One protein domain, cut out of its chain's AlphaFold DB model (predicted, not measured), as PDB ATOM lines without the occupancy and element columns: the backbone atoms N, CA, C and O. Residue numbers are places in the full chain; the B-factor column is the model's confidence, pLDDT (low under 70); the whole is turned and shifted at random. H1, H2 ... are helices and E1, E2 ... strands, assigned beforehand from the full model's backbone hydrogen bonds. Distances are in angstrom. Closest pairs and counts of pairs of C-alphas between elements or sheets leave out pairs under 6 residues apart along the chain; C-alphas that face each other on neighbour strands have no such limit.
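Overview. This is residues 2 to 61 and 119 to 144 of the 144 residues of the protein "WH1 domain-containing protein" of Schistosoma bovis (UniProt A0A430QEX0). Two small antiparallel sheets of three strands each, E1 E5 E6 and E2 E3 E4, stand like two walls of a corner, and the one helix, H1, packs in the angle between them, covering one face of each. The hairpin E5 and E6 makes the length, and its tip, residues 130 to 135, sticks out free. The printed part has 86 residues, with named elements in the order E1, E2, E3, E4, H1, E5, E6; the class is mixed, helices and strands. The sheets run E1 - E5 - E6 and E2 - E3 - E4. The whole is compact, with a radius of gyration of the C-alphas of 13.4 A, yet elongated, spanning 44 by 26 by 25 A.

Arrangement. In the larger sheet, E5, residues 122 to 131, is the inner strand. E6, residues 134 to 143, is its antiparallel neighbour at 163 degrees and forms a hairpin with it; N 125 and O 140 are 2.8 A apart, within hydrogen-bond range. E1, residues 2 to 8, is antiparallel to E5 at 166 degrees, with N 8 and O 122 at 2.7 A. H1, residues 39 to 57, is on this sheet at a height over the sheet of 10.5 A. It lies over E5 and runs along the strands, at 18 degrees to E5 on the local plane; its closest C-alphas to E5 are those of Ile 52 and Ala 122, 7.4 A apart. The second sheet is a meander, each strand the antiparallel neighbour of the one before: E2, residues 14 to 17, E3, residues 20 to 24, and E4, residues 31 to 35. N 15 and O 22 are 2.8 A apart, and N 34 and O 21 are 2.8 A apart. H1 is on this sheet too, at a height over the sheet of 10.1 A, along the strands at 14 degrees to E3 on the local plane. It lies over E3 and only just over E2, where 3 of its C-alphas fall. Between the sheets, the closest C-alphas of E1 and E4 are those of Val 4 and Tyr 32, 7.5 A apart, while E2 and E5 are apart. In H1 every O i to N i+4 pair is within hydrogen-bond range.

Along the chain. E5 is 28.3 A long from first to last C-alpha, E6 28.9 A, H1 26.6 A and E1 16.7 A. E3 measures 13.9 A, E4 13.4 A and E2 10.4 A. C-alpha 2, where E1 begins, is at (160.458, 186.965, 175.603). H1 begins at C-alpha 39, (139.590, 196.943, 169.985), and E6 ends at C-alpha 143, (158.904, 183.044, 158.090).

Size, cuts and confidence. The two C-alphas farthest apart, those of Asp 60 and Leu 132, are 44.9 A apart. Residues 62 to 118 are not printed; C-alphas 61 and 119 across the cut are 16.1 A apart. Of the links that are printed whole, E3 to E4 is short and the others are tight. The mean pLDDT of the printed part is 83.9; residues 59 to 61, 119, 132 to 136 and 144 are under 70.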
ATOM      1  N   VAL A   2     161.360 187.677 176.531       83.75
ATOM      2  CA  VAL A   2     160.458 186.965 175.603       83.75
ATOM      3  C   VAL A   2     159.381 186.263 176.424       83.75
ATOM      4  O   VAL A   2     159.726 185.502 177.322       83.75
ATOM      5  N   VAL A   3     158.108 186.517 176.126       85.62
ATOM      6  CA  VAL A   3     156.966 185.911 176.839       85.62
ATOM      7  C   VAL A   3     156.196 184.919 175.976       85.62
ATOM      8  O   VAL A   3     155.640 183.959 176.497       85.62
ATOM      9  N   VAL A   4     156.223 185.099 174.653       87.62
ATOM     10  CA  VAL A   4     155.656 184.148 173.692       87.62
ATOM     11  C   VAL A   4     156.680 183.874 172.607       87.62
ATOM     12  O   VAL A   4     157.308 184.795 172.080       87.62
ATOM     13  N   ASN A   5     156.832 182.598 172.276       90.94
ATOM     14  CA  ASN A   5     157.593 182.124 171.134       90.94
ATOM     15  C   ASN A   5     156.821 180.944 170.547       90.94
ATOM     16  O   ASN A   5     156.993 179.813 170.999       90.94
ATOM     17  N   SER A   6     155.899 181.245 169.634       90.69
ATOM     18  CA  SER A   6     154.921 180.282 169.137       90.69
ATOM     19  C   SER A   6     155.040 180.081 167.637       90.69
ATOM     20  O   SER A   6     155.200 181.043 166.886       90.69
ATOM     21  N   VAL A   7     154.939 178.828 167.206       90.25
ATOM     22  CA  VAL A   7     154.852 178.453 165.796       90.25
ATOM     23  C   VAL A   7     153.418 178.650 165.302       90.25
ATOM     24  O   VAL A   7     152.456 178.253 165.952       90.25
ATOM     25  N   LEU A   8     153.281 179.236 164.119       90.44
ATOM     26  CA  LEU A   8     152.043 179.371 163.364       90.44
ATOM     27  C   LEU A   8     152.155 178.506 162.106       90.44
ATOM     28  O   LEU A   8     153.164 178.563 161.401       90.44
ATOM     29  N   LYS A   9     151.118 177.724 161.809       89.00
ATOM     30  CA  LYS A   9     151.020 176.885 160.605       89.00
ATOM     31  C   LYS A   9     149.668 177.063 159.924       89.00
ATOM     32  O   LYS A   9     148.722 177.553 160.539       89.00
ATOM     33  N   ALA A  10     149.572 176.654 158.659       85.06
ATOM     34  CA  ALA A  10     148.282 176.537 157.986       85.06
ATOM     35  C   ALA A  10     147.339 175.630 158.803       85.06
ATOM     36  O   ALA A  10     147.759 174.597 159.322       85.06
ATOM     37  N   GLY A  11     146.077 176.039 158.950       83.75
ATOM     38  CA  GLY A  11     145.102 175.317 159.776       83.75
ATOM     39  C   GLY A  11     145.261 175.494 161.293       83.75
ATOM     40  O   GLY A  11     144.681 174.710 162.037       83.75
ATOM     41  N   LEU A  12     146.024 176.497 161.755       87.38
ATOM     42  CA  LEU A  12     146.138 176.850 163.175       87.38
ATOM     43  C   LEU A  12     144.760 177.003 163.839       87.38
ATOM     44  O   LEU A  12     143.897 177.728 163.344       87.38
ATOM     45  N   GLU A  13     144.594 176.390 165.007       88.75
ATOM     46  CA  GLU A  13     143.433 176.611 165.863       88.75
ATOM     47  C   GLU A  13     143.529 177.989 166.536       88.75
ATOM     48  O   GLU A  13     144.306 178.178 167.476       88.75
ATOM     49  N   TYR A  14     142.746 178.950 166.044       89.94
ATOM     50  CA  TYR A  14     142.702 180.334 166.521       89.94
ATOM     51  C   TYR A  14     141.270 180.711 166.923       89.94
ATOM     52  O   TYR A  14     140.342 180.508 166.139       89.94
ATOM     53  N   GLN A  15     141.084 181.265 168.123       90.38
ATOM     54  CA  GLN A  15     139.786 181.700 168.645       90.38
ATOM     55  C   GLN A  15     139.812 183.172 169.071       90.38
ATOM     56  O   GLN A  15     140.837 183.700 169.509       90.38
ATOM     57  N   ILE A  16     138.661 183.836 168.936       91.06
ATOM     58  CA  ILE A  16     138.480 185.262 169.221       91.06
ATOM     59  C   ILE A  16     137.286 185.429 170.153       91.06
ATOM     60  O   ILE A  16     136.170 185.031 169.819       91.06
ATOM     61  N   HIS A  17     137.518 186.104 171.274       89.88
ATOM     62  CA  HIS A  17     136.527 186.413 172.299       89.88
ATOM     63  C   HIS A  17     136.568 187.917 172.603       89.88
ATOM     64  O   HIS A  17     137.089 188.363 173.625       89.88
ATOM     65  N   GLY A  18     136.065 188.734 171.673       88.75
ATOM     66  CA  GLY A  18     136.162 190.195 171.771       88.75
ATOM     67  C   GLY A  18     137.611 190.669 171.637       88.75
ATOM     68  O   GLY A  18     138.220 190.465 170.594       88.75
ATOM     69  N   GLN A  19     138.158 191.288 172.687       90.06
ATOM     70  CA  GLN A  19     139.556 191.754 172.742       90.06
ATOM     71  C   GLN A  19     140.530 190.686 173.266       90.06
ATOM     72  O   GLN A  19     141.722 190.948 173.409       90.06
ATOM     73  N   PHE A  20     140.040 189.484 173.581       91.50
ATOM     74  CA  PHE A  20     140.872 188.357 173.984       91.50
ATOM     75  C   PHE A  20     141.014 187.368 172.834       91.50
ATOM     76  O   PHE A  20     140.026 186.821 172.343       91.50
ATOM     77  N   HIS A  21     142.242 187.166 172.375       92.19
ATOM     78  CA  HIS A  21     142.556 186.266 171.275       92.19
ATOM     79  C   HIS A  21     143.428 185.131 171.790       92.19
ATOM     80  O   HIS A  21     144.374 185.371 172.539       92.19
ATOM     81  N   GLU A  22     143.166 183.907 171.350       94.75
ATOM     82  CA  GLU A  22     143.939 182.747 171.781       94.75
ATOM     83  C   GLU A  22     144.192 181.763 170.645       94.75
ATOM     84  O   GLU A  22     143.430 181.670 169.681       94.75
ATOM     85  N   TRP A  23     145.290 181.024 170.754       94.69
ATOM     86  CA  TRP A  23     145.661 180.016 169.773       94.69
ATOM     87  C   TRP A  23     146.470 178.889 170.393       94.69
ATOM     88  O   TRP A  23     147.141 179.064 171.414       94.69
ATOM     89  N   ARG A  24     146.427 177.725 169.744       91.88
ATOM     90  CA  ARG A  24     147.209 176.549 170.130       91.88
ATOM     91  C   ARG A  24     148.437 176.412 169.245       91.88
ATOM     92  O   ARG A  24     148.326 176.258 168.035       91.88
ATOM     93  N   ASP A  25     149.610 176.408 169.857       90.19
ATOM     94  CA  ASP A  25     150.857 176.117 169.166       90.19
ATOM     95  C   ASP A  25     150.875 174.654 168.683       90.19
ATOM     96  O   ASP A  25     150.753 173.742 169.507       90.19
ATOM     97  N   PRO A  26     151.049 174.398 167.377       85.88
ATOM     98  CA  PRO A  26     150.923 173.061 166.805       85.88
ATOM     99  C   PRO A  26     152.102 172.140 167.146       85.88
ATOM    100  O   PRO A  26     151.990 170.931 166.981       85.88
ATOM    101  N   ILE A  27     153.237 172.683 167.604       85.31
ATOM    102  CA  ILE A  27     154.429 171.897 167.944       85.31
ATOM    103  C   ILE A  27     154.435 171.557 169.431       85.31
ATOM    104  O   ILE A  27     154.699 170.423 169.822       85.31
ATOM    105  N   THR A  28     154.146 172.543 170.273       88.00
ATOM    106  CA  THR A  28     154.236 172.394 171.733       88.00
ATOM    107  C   THR A  28     152.898 172.075 172.391       88.00
ATOM    108  O   THR A  28     152.869 171.799 173.588       88.00
ATOM    109  N   SER A  29     151.788 172.141 171.644       86.94
ATOM    110  CA  SER A  29     150.405 172.040 172.142       86.94
ATOM    111  C   SER A  29     150.029 173.073 173.215       86.94
ATOM    112  O   SER A  29     148.931 173.007 173.775       86.94
ATOM    113  N   ARG A  30     150.913 174.043 173.497       90.00
ATOM    114  CA  ARG A  30     150.672 175.130 174.446       90.00
ATOM    115  C   ARG A  30     149.648 176.093 173.875       90.00
ATOM    116  O   ARG A  30     149.668 176.397 172.685       90.00
ATOM    117  N   VAL A  31     148.783 176.592 174.743       90.94
ATOM    118  CA  VAL A  31     147.800 177.609 174.389       90.94
ATOM    119  C   VAL A  31     148.335 178.963 174.827       90.94
ATOM    120  O   VAL A  31     148.745 179.128 175.977       90.94
ATOM    121  N   TYR A  32     148.345 179.916 173.905       92.25
ATOM    122  CA  TYR A  32     148.694 181.302 174.172       92.25
ATOM    123  C   TYR A  32     147.437 182.155 174.080       92.25
ATOM    124  O   TYR A  32     146.652 181.990 173.151       92.25
ATOM    125  N   GLY A  33     147.270 183.064 175.036       92.50
ATOM    126  CA  GLY A  33     146.197 184.051 175.058       92.50
ATOM    127  C   GLY A  33     146.776 185.457 175.148       92.50
ATOM    128  O   GLY A  33     147.734 185.691 175.887       92.50
ATOM    129  N   LEU A  34     146.200 186.388 174.396       91.25
ATOM    130  CA  LEU A  34     146.568 187.796 174.397       91.25
ATOM    131  C   LEU A  34     145.306 188.643 174.545       91.25
ATOM    132  O   LEU A  34     144.386 188.550 173.735       91.25
ATOM    133  N   HIS A  35     145.280 189.464 175.590       91.12
ATOM    134  CA  HIS A  35     144.245 190.467 175.795       91.12
ATOM    135  C   HIS A  35     144.744 191.820 175.293       91.12
ATOM    136  O   HIS A  35     145.795 192.290 175.736       91.12
ATOM    137  N   PHE A  36     143.989 192.451 174.401       88.19
ATOM    138  CA  PHE A  36     144.271 193.797 173.912       88.19
ATOM    139  C   PHE A  36     143.524 194.835 174.757       88.19
ATOM    140  O   PHE A  36     142.386 194.583 175.147       88.19
ATOM    141  N   PRO A  37     144.155 195.972 175.091       85.12
ATOM    142  CA  PRO A  37     143.480 197.045 175.817       85.12
ATOM    143  C   PRO A  37     142.437 197.765 174.951       85.12
ATOM    144  O   PRO A  37     141.427 198.204 175.492       85.12
ATOM    145  N   GLU A  38     142.685 197.851 173.639       89.50
ATOM    146  CA  GLU A  38     141.836 198.533 172.660       89.50
ATOM    147  C   GLU A  38     141.391 197.579 171.539       89.50
ATOM    148  O   GLU A  38     142.131 196.682 171.103       89.50
ATOM    149  N   GLN A  39     140.179 197.795 171.019       87.25
ATOM    150  CA  GLN A  39     139.590 196.943 169.985       87.25
ATOM    151  C   GLN A  39     140.306 197.095 168.634       87.25
ATOM    152  O   GLN A  39     140.415 196.128 167.873       87.25
ATOM    153  N   GLU A  40     140.820 198.284 168.331       89.88
ATOM    154  CA  GLU A  40     141.590 198.575 167.124       89.88
ATOM    155  C   GLU A  40     142.886 197.760 167.071       89.88
ATOM    156  O   GLU A  40     143.226 197.204 166.020       89.88
ATOM    157  N   ASP A  41     143.575 197.622 168.206       86.94
ATOM    158  CA  ASP A  41     144.801 196.828 168.321       86.94
ATOM    159  C   ASP A  41     144.507 195.338 168.116       86.94
ATOM    160  O   ASP A  41     145.215 194.654 167.366       86.94
ATOM    161  N   ALA A  42     143.413 194.848 168.712       85.19
ATOM    162  CA  ALA A  42     142.926 193.487 168.502       85.19
ATOM    163  C   ALA A  42     142.642 193.223 167.012       85.19
ATOM    164  O   ALA A  42     143.106 192.232 166.438       85.19
ATOM    165  N   ALA A  43     141.942 194.145 166.346       88.88
ATOM    166  CA  ALA A  43     141.619 194.039 164.925       88.88
ATOM    167  C   ALA A  43     142.873 194.077 164.032       88.88
ATOM    168  O   ALA A  43     142.979 193.309 163.069       88.88
ATOM    169  N   MET A  44     143.850 194.930 164.356       88.12
ATOM    170  CA  MET A  44     145.118 195.016 163.628       88.12
ATOM    171  C   MET A  44     145.936 193.726 163.766       88.12
ATOM    172  O   MET A  44     146.478 193.218 162.775       88.12
ATOM    173  N   PHE A  45     145.983 193.156 164.970       89.19
ATOM    174  CA  PHE A  45     146.623 191.867 165.213       89.19
ATOM    175  C   PHE A  45     145.943 190.748 164.423       89.19
ATOM    176  O   PHE A  45     146.622 190.002 163.715       89.19
ATOM    177  N   LEU A  46     144.610 190.667 164.467       90.31
ATOM    178  CA  LEU A  46     143.838 189.672 163.720       90.31
ATOM    179  C   LEU A  46     144.110 189.752 162.216       90.31
ATOM    180  O   LEU A  46     144.388 188.738 161.575       90.31
ATOM    181  N   LYS A  47     144.085 190.963 161.648       88.44
ATOM    182  CA  LYS A  47     144.389 191.188 160.228       88.44
ATOM    183  C   LYS A  47     145.787 190.683 159.867       88.44
ATOM    184  O   LYS A  47     145.980 190.095 158.801       88.44
ATOM    185  N   THR A  48     146.752 190.884 160.761       88.12
ATOM    186  CA  THR A  48     148.142 190.452 160.576       88.12
ATOM    187  C   THR A  48     148.265 188.930 160.632       88.12
ATOM    188  O   THR A  48     148.860 188.338 159.731       88.12
ATOM    189  N   ILE A  49     147.649 188.284 161.628       89.00
ATOM    190  CA  ILE A  49     147.607 186.819 161.751       89.00
ATOM    191  C   ILE A  49     146.954 186.186 160.524       89.00
ATOM    192  O   ILE A  49     147.556 185.308 159.913       89.00
ATOM    193  N   ASN A  50     145.788 186.671 160.095       88.00
ATOM    194  CA  ASN A  50     145.103 186.141 158.914       88.00
ATOM    195  C   ASN A  50     145.950 186.284 157.644       88.00
ATOM    196  O   ASN A  50     146.027 185.354 156.845       88.00
ATOM    197  N   SER A  51     146.646 187.412 157.476       84.19
ATOM    198  CA  SER A  51     147.577 187.608 156.358       84.19
ATOM    199  C   SER A  51     148.705 186.568 156.359       84.19
ATOM    200  O   SER A  51     149.038 186.007 155.315       84.19
ATOM    201  N   ILE A  52     149.265 186.261 157.531       86.56
ATOM    202  CA  ILE A  52     150.308 185.241 157.683       86.56
ATOM    203  C   ILE A  52     149.746 183.846 157.399       86.56
ATOM    204  O   ILE A  52     150.305 183.133 156.572       86.56
ATOM    205  N   LEU A  53     148.628 183.467 158.021       86.56
ATOM    206  CA  LEU A  53     148.008 182.152 157.834       86.56
ATOM    207  C   LEU A  53     147.591 181.909 156.376       86.56
ATOM    208  O   LEU A  53     147.779 180.805 155.859       86.56
ATOM    209  N   ASN A  54     147.110 182.942 155.679       84.56
ATOM    210  CA  ASN A  54     146.800 182.867 154.251       84.56
ATOM    211  C   ASN A  54     148.049 182.590 153.407       84.56
ATOM    212  O   ASN A  54     147.997 181.748 152.511       84.56
ATOM    213  N   ARG A  55     149.181 183.239 153.717       82.88
ATOM    214  CA  ARG A  55     150.466 182.972 153.047       82.88
ATOM    215  C   ARG A  55     150.985 181.565 153.326       82.88
ATOM    216  O   ARG A  55     151.499 180.934 152.415       82.88
ATOM    217  N   LEU A  56     150.829 181.069 154.552       84.56
ATOM    218  CA  LEU A  56     151.218 179.698 154.903       84.56
ATOM    219  C   LEU A  56     150.342 178.657 154.193       84.56
ATOM    220  O   LEU A  56     150.820 177.587 153.840       84.56
ATOM    221  N   THR A  57     149.068 178.980 153.956       81.81
ATOM    222  CA  THR A  57     148.140 178.101 153.229       81.81
ATOM    223  C   THR A  57     148.407 178.112 151.722       81.81
ATOM    224  O   THR A  57     148.270 177.082 151.071       81.81
ATOM    225  N   ASN A  58     148.795 179.264 151.165       78.75
ATOM    226  CA  ASN A  58     149.031 179.452 149.733       78.75
ATOM    227  C   ASN A  58     150.356 180.204 149.491       78.75
ATOM    228  O   ASN A  58     150.328 181.400 149.177       78.75
ATOM    229  N   PRO A  59     151.518 179.535 149.618       65.56
ATOM    230  CA  PRO A  59     152.830 180.186 149.512       65.56
ATOM    231  C   PRO A  59     153.093 180.821 148.133       65.56
ATOM    232  O   PRO A  59     153.825 181.805 148.041       65.56
ATOM    233  N   ASP A  60     152.442 180.319 147.078       60.28
ATOM    234  CA  ASP A  60     152.604 180.788 145.695       60.28
ATOM    235  C   ASP A  60     151.601 181.885 145.276       60.28
ATOM    236  O   ASP A  60     151.721 182.474 144.195       60.28
ATOM    237  N   CYS A  61     150.606 182.205 146.112       56.12
ATOM    238  CA  CYS A  61     149.629 183.247 145.799       56.12
ATOM    239  C   CYS A  61     150.186 184.639 146.134       56.12
ATOM    240  O   CYS A  61     150.244 185.062 147.291       56.12
ATOM    241  N   ILE A 119     155.697 172.293 155.144       65.56
ATOM    242  CA  ILE A 119     157.051 172.752 155.479       65.56
ATOM    243  C   ILE A 119     157.037 174.215 155.930       65.56
ATOM    244  O   ILE A 119     157.807 174.566 156.817       65.56
ATOM    245  N   PHE A 120     156.147 175.048 155.385       78.12
ATOM    246  CA  PHE A 120     156.118 176.474 155.702       78.12
ATOM    247  C   PHE A 120     155.487 176.743 157.066       78.12
ATOM    248  O   PHE A 120     154.384 176.289 157.385       78.12
ATOM    249  N   PHE A 121     156.171 177.545 157.873       84.00
ATOM    250  CA  PHE A 121     155.647 178.017 159.147       84.00
ATOM    251  C   PHE A 121     156.060 179.460 159.395       84.00
ATOM    252  O   PHE A 121     157.000 179.985 158.803       84.00
ATOM    253  N   ALA A 122     155.351 180.113 160.306       88.06
ATOM    254  CA  ALA A 122     155.809 181.364 160.878       88.06
ATOM    255  C   ALA A 122     156.081 181.186 162.368       88.06
ATOM    256  O   ALA A 122     155.551 180.285 163.008       88.06
ATOM    257  N   VAL A 123     156.889 182.065 162.942       88.12
ATOM    258  CA  VAL A 123     157.059 182.171 164.390       88.12
ATOM    259  C   VAL A 123     156.585 183.543 164.822       88.12
ATOM    260  O   VAL A 123     157.126 184.550 164.363       88.12
ATOM    261  N   VAL A 124     155.594 183.586 165.712       89.06
ATOM    262  CA  VAL A 124     155.228 184.799 166.439       89.06
ATOM    263  C   VAL A 124     156.024 184.861 167.734       89.06
ATOM    264  O   VAL A 124     155.963 183.974 168.590       89.06
ATOM    265  N   LYS A 125     156.789 185.939 167.876       89.12
ATOM    266  CA  LYS A 125     157.562 186.242 169.071       89.12
ATOM    267  C   LYS A 125     157.030 187.516 169.704       89.12
ATOM    268  O   LYS A 125     157.017 188.565 169.058       89.12
ATOM    269  N   ILE A 126     156.623 187.421 170.967       86.75
ATOM    270  CA  ILE A 126     156.158 188.560 171.761       86.75
ATOM    271  C   ILE A 126     157.163 188.809 172.870       86.75
ATOM    272  O   ILE A 126     157.495 187.919 173.661       86.75
ATOM    273  N   GLU A 127     157.655 190.035 172.915       85.38
ATOM    274  CA  GLU A 127     158.611 190.491 173.908       85.38
ATOM    275  C   GLU A 127     158.012 191.635 174.710       85.38
ATOM    276  O   GLU A 127     157.558 192.625 174.141       85.38
ATOM    277  N   VAL A 128     158.052 191.503 176.031       81.94
ATOM    278  CA  VAL A 128     157.765 192.606 176.946       81.94
ATOM    279  C   VAL A 128     159.076 193.329 177.208       81.94
ATOM    280  O   VAL A 128     160.062 192.700 177.620       81.94
ATOM    281  N   TYR A 129     159.100 194.632 176.968       80.81
ATOM    282  CA  TYR A 129     160.177 195.507 177.410       80.81
ATOM    283  C   TYR A 129     159.631 196.467 178.459       80.81
ATOM    284  O   TYR A 129     158.473 196.881 178.407       80.81
ATOM    285  N   ASN A 130     160.460 196.736 179.456       75.00
ATOM    286  CA  ASN A 130     160.109 197.579 180.581       75.00
ATOM    287  C   ASN A 130     161.316 198.477 180.833       75.00
ATOM    288  O   ASN A 130     162.282 198.057 181.468       75.00
ATOM    289  N   ASP A 131     161.280 199.659 180.230       72.62
ATOM    290  CA  ASP A 131     162.279 200.700 180.435       72.62
ATOM    291  C   ASP A 131     161.738 201.700 181.461       72.62
ATOM    292  O   ASP A 131     160.526 201.820 181.637       72.62
ATOM    293  N   LEU A 132     162.627 202.458 182.115       63.09
ATOM    294  CA  LEU A 132     162.299 203.370 183.227       63.09
ATOM    295  C   LEU A 132     161.170 204.384 182.929       63.09
ATOM    296  O   LEU A 132     160.646 205.002 183.850       63.09
ATOM    297  N   LEU A 133     160.833 204.581 181.651       55.97
ATOM    298  CA  LEU A 133     159.850 205.547 181.162       55.97
ATOM    299  C   LEU A 133     158.730 204.921 180.312       55.97
ATOM    300  O   LEU A 133     157.718 205.580 180.092       55.97
ATOM    301  N   VAL A 134     158.895 203.690 179.805       52.47
ATOM    302  CA  VAL A 134     157.954 203.062 178.861       52.47
ATOM    303  C   VAL A 134     157.953 201.542 179.033       52.47
ATOM    304  O   VAL A 134     158.974 200.878 178.860       52.47
ATOM    305  N   SER A 135     156.773 200.981 179.284       66.25
ATOM    306  CA  SER A 135     156.498 199.551 179.139       66.25
ATOM    307  C   SER A 135     155.764 199.294 177.826       66.25
ATOM    308  O   SER A 135     154.806 200.004 177.516       66.25
ATOM    309  N   GLY A 136     156.165 198.277 177.065       68.50
ATOM    310  CA  GLY A 136     155.487 197.945 175.814       68.50
ATOM    311  C   GLY A 136     155.692 196.511 175.342       68.50
ATOM    312  O   GLY A 136     156.487 195.741 175.892       68.50
ATOM    313  N   LEU A 137     154.931 196.155 174.306       75.56
ATOM    314  CA  LEU A 137     154.981 194.858 173.638       75.56
ATOM    315  C   LEU A 137     155.620 195.021 172.263       75.56
ATOM    316  O   LEU A 137     155.185 195.831 171.449       75.56
ATOM    317  N   ARG A 138     156.644 194.217 171.981       80.12
ATOM    318  CA  ARG A 138     157.237 194.114 170.648       80.12
ATOM    319  C   ARG A 138     156.834 192.793 170.014       80.12
ATOM    320  O   ARG A 138     157.221 191.725 170.490       80.12
ATOM    321  N   LEU A 139     156.095 192.887 168.914       81.50
ATOM    322  CA  LEU A 139     155.708 191.757 168.079       81.50
ATOM    323  C   LEU A 139     156.716 191.551 166.949       81.50
ATOM    324  O   LEU A 139     157.088 192.499 166.257       81.50
ATOM    325  N   ARG A 140     157.144 190.306 166.735       83.56
ATOM    326  CA  ARG A 140     157.978 189.923 165.591       83.56
ATOM    327  C   ARG A 140     157.449 188.648 164.953       83.56
ATOM    328  O   ARG A 140     157.136 187.696 165.661       83.56
ATOM    329  N   PHE A 141     157.401 188.642 163.624       80.38
ATOM    330  CA  PHE A 141     157.027 187.484 162.822       80.38
ATOM    331  C   PHE A 141     158.214 187.061 161.965       80.38
ATOM    332  O   PHE A 141     158.812 187.893 161.282       80.38
ATOM    333  N   PHE A 142     158.546 185.778 162.004       81.81
ATOM    334  CA  PHE A 142     159.613 185.185 161.202       81.81
ATOM    335  C   PHE A 142     159.005 184.110 160.312       81.81
ATOM    336  O   PHE A 142     158.252 183.294 160.827       81.81
ATOM    337  N   MET A 143     159.301 184.118 159.012       80.56
ATOM    338  CA  MET A 143     158.904 183.044 158.090       80.56
ATOM    339  C   MET A 143     160.031 182.013 158.008       80.56
ATOM    340  O   MET A 143     161.198 182.408 157.933       80.56
ATOM    341  N   GLY A 144     159.676 180.730 158.042       62.56
ATOM    342  CA  GLY A 144     160.574 179.581 157.932       62.56
ATOM    343  C   GLY A 144     160.105 178.574 156.896       62.56
ATOM    344  O   GLY A 144     158.913 178.624 156.507       62.56
TER     345      GLY A 144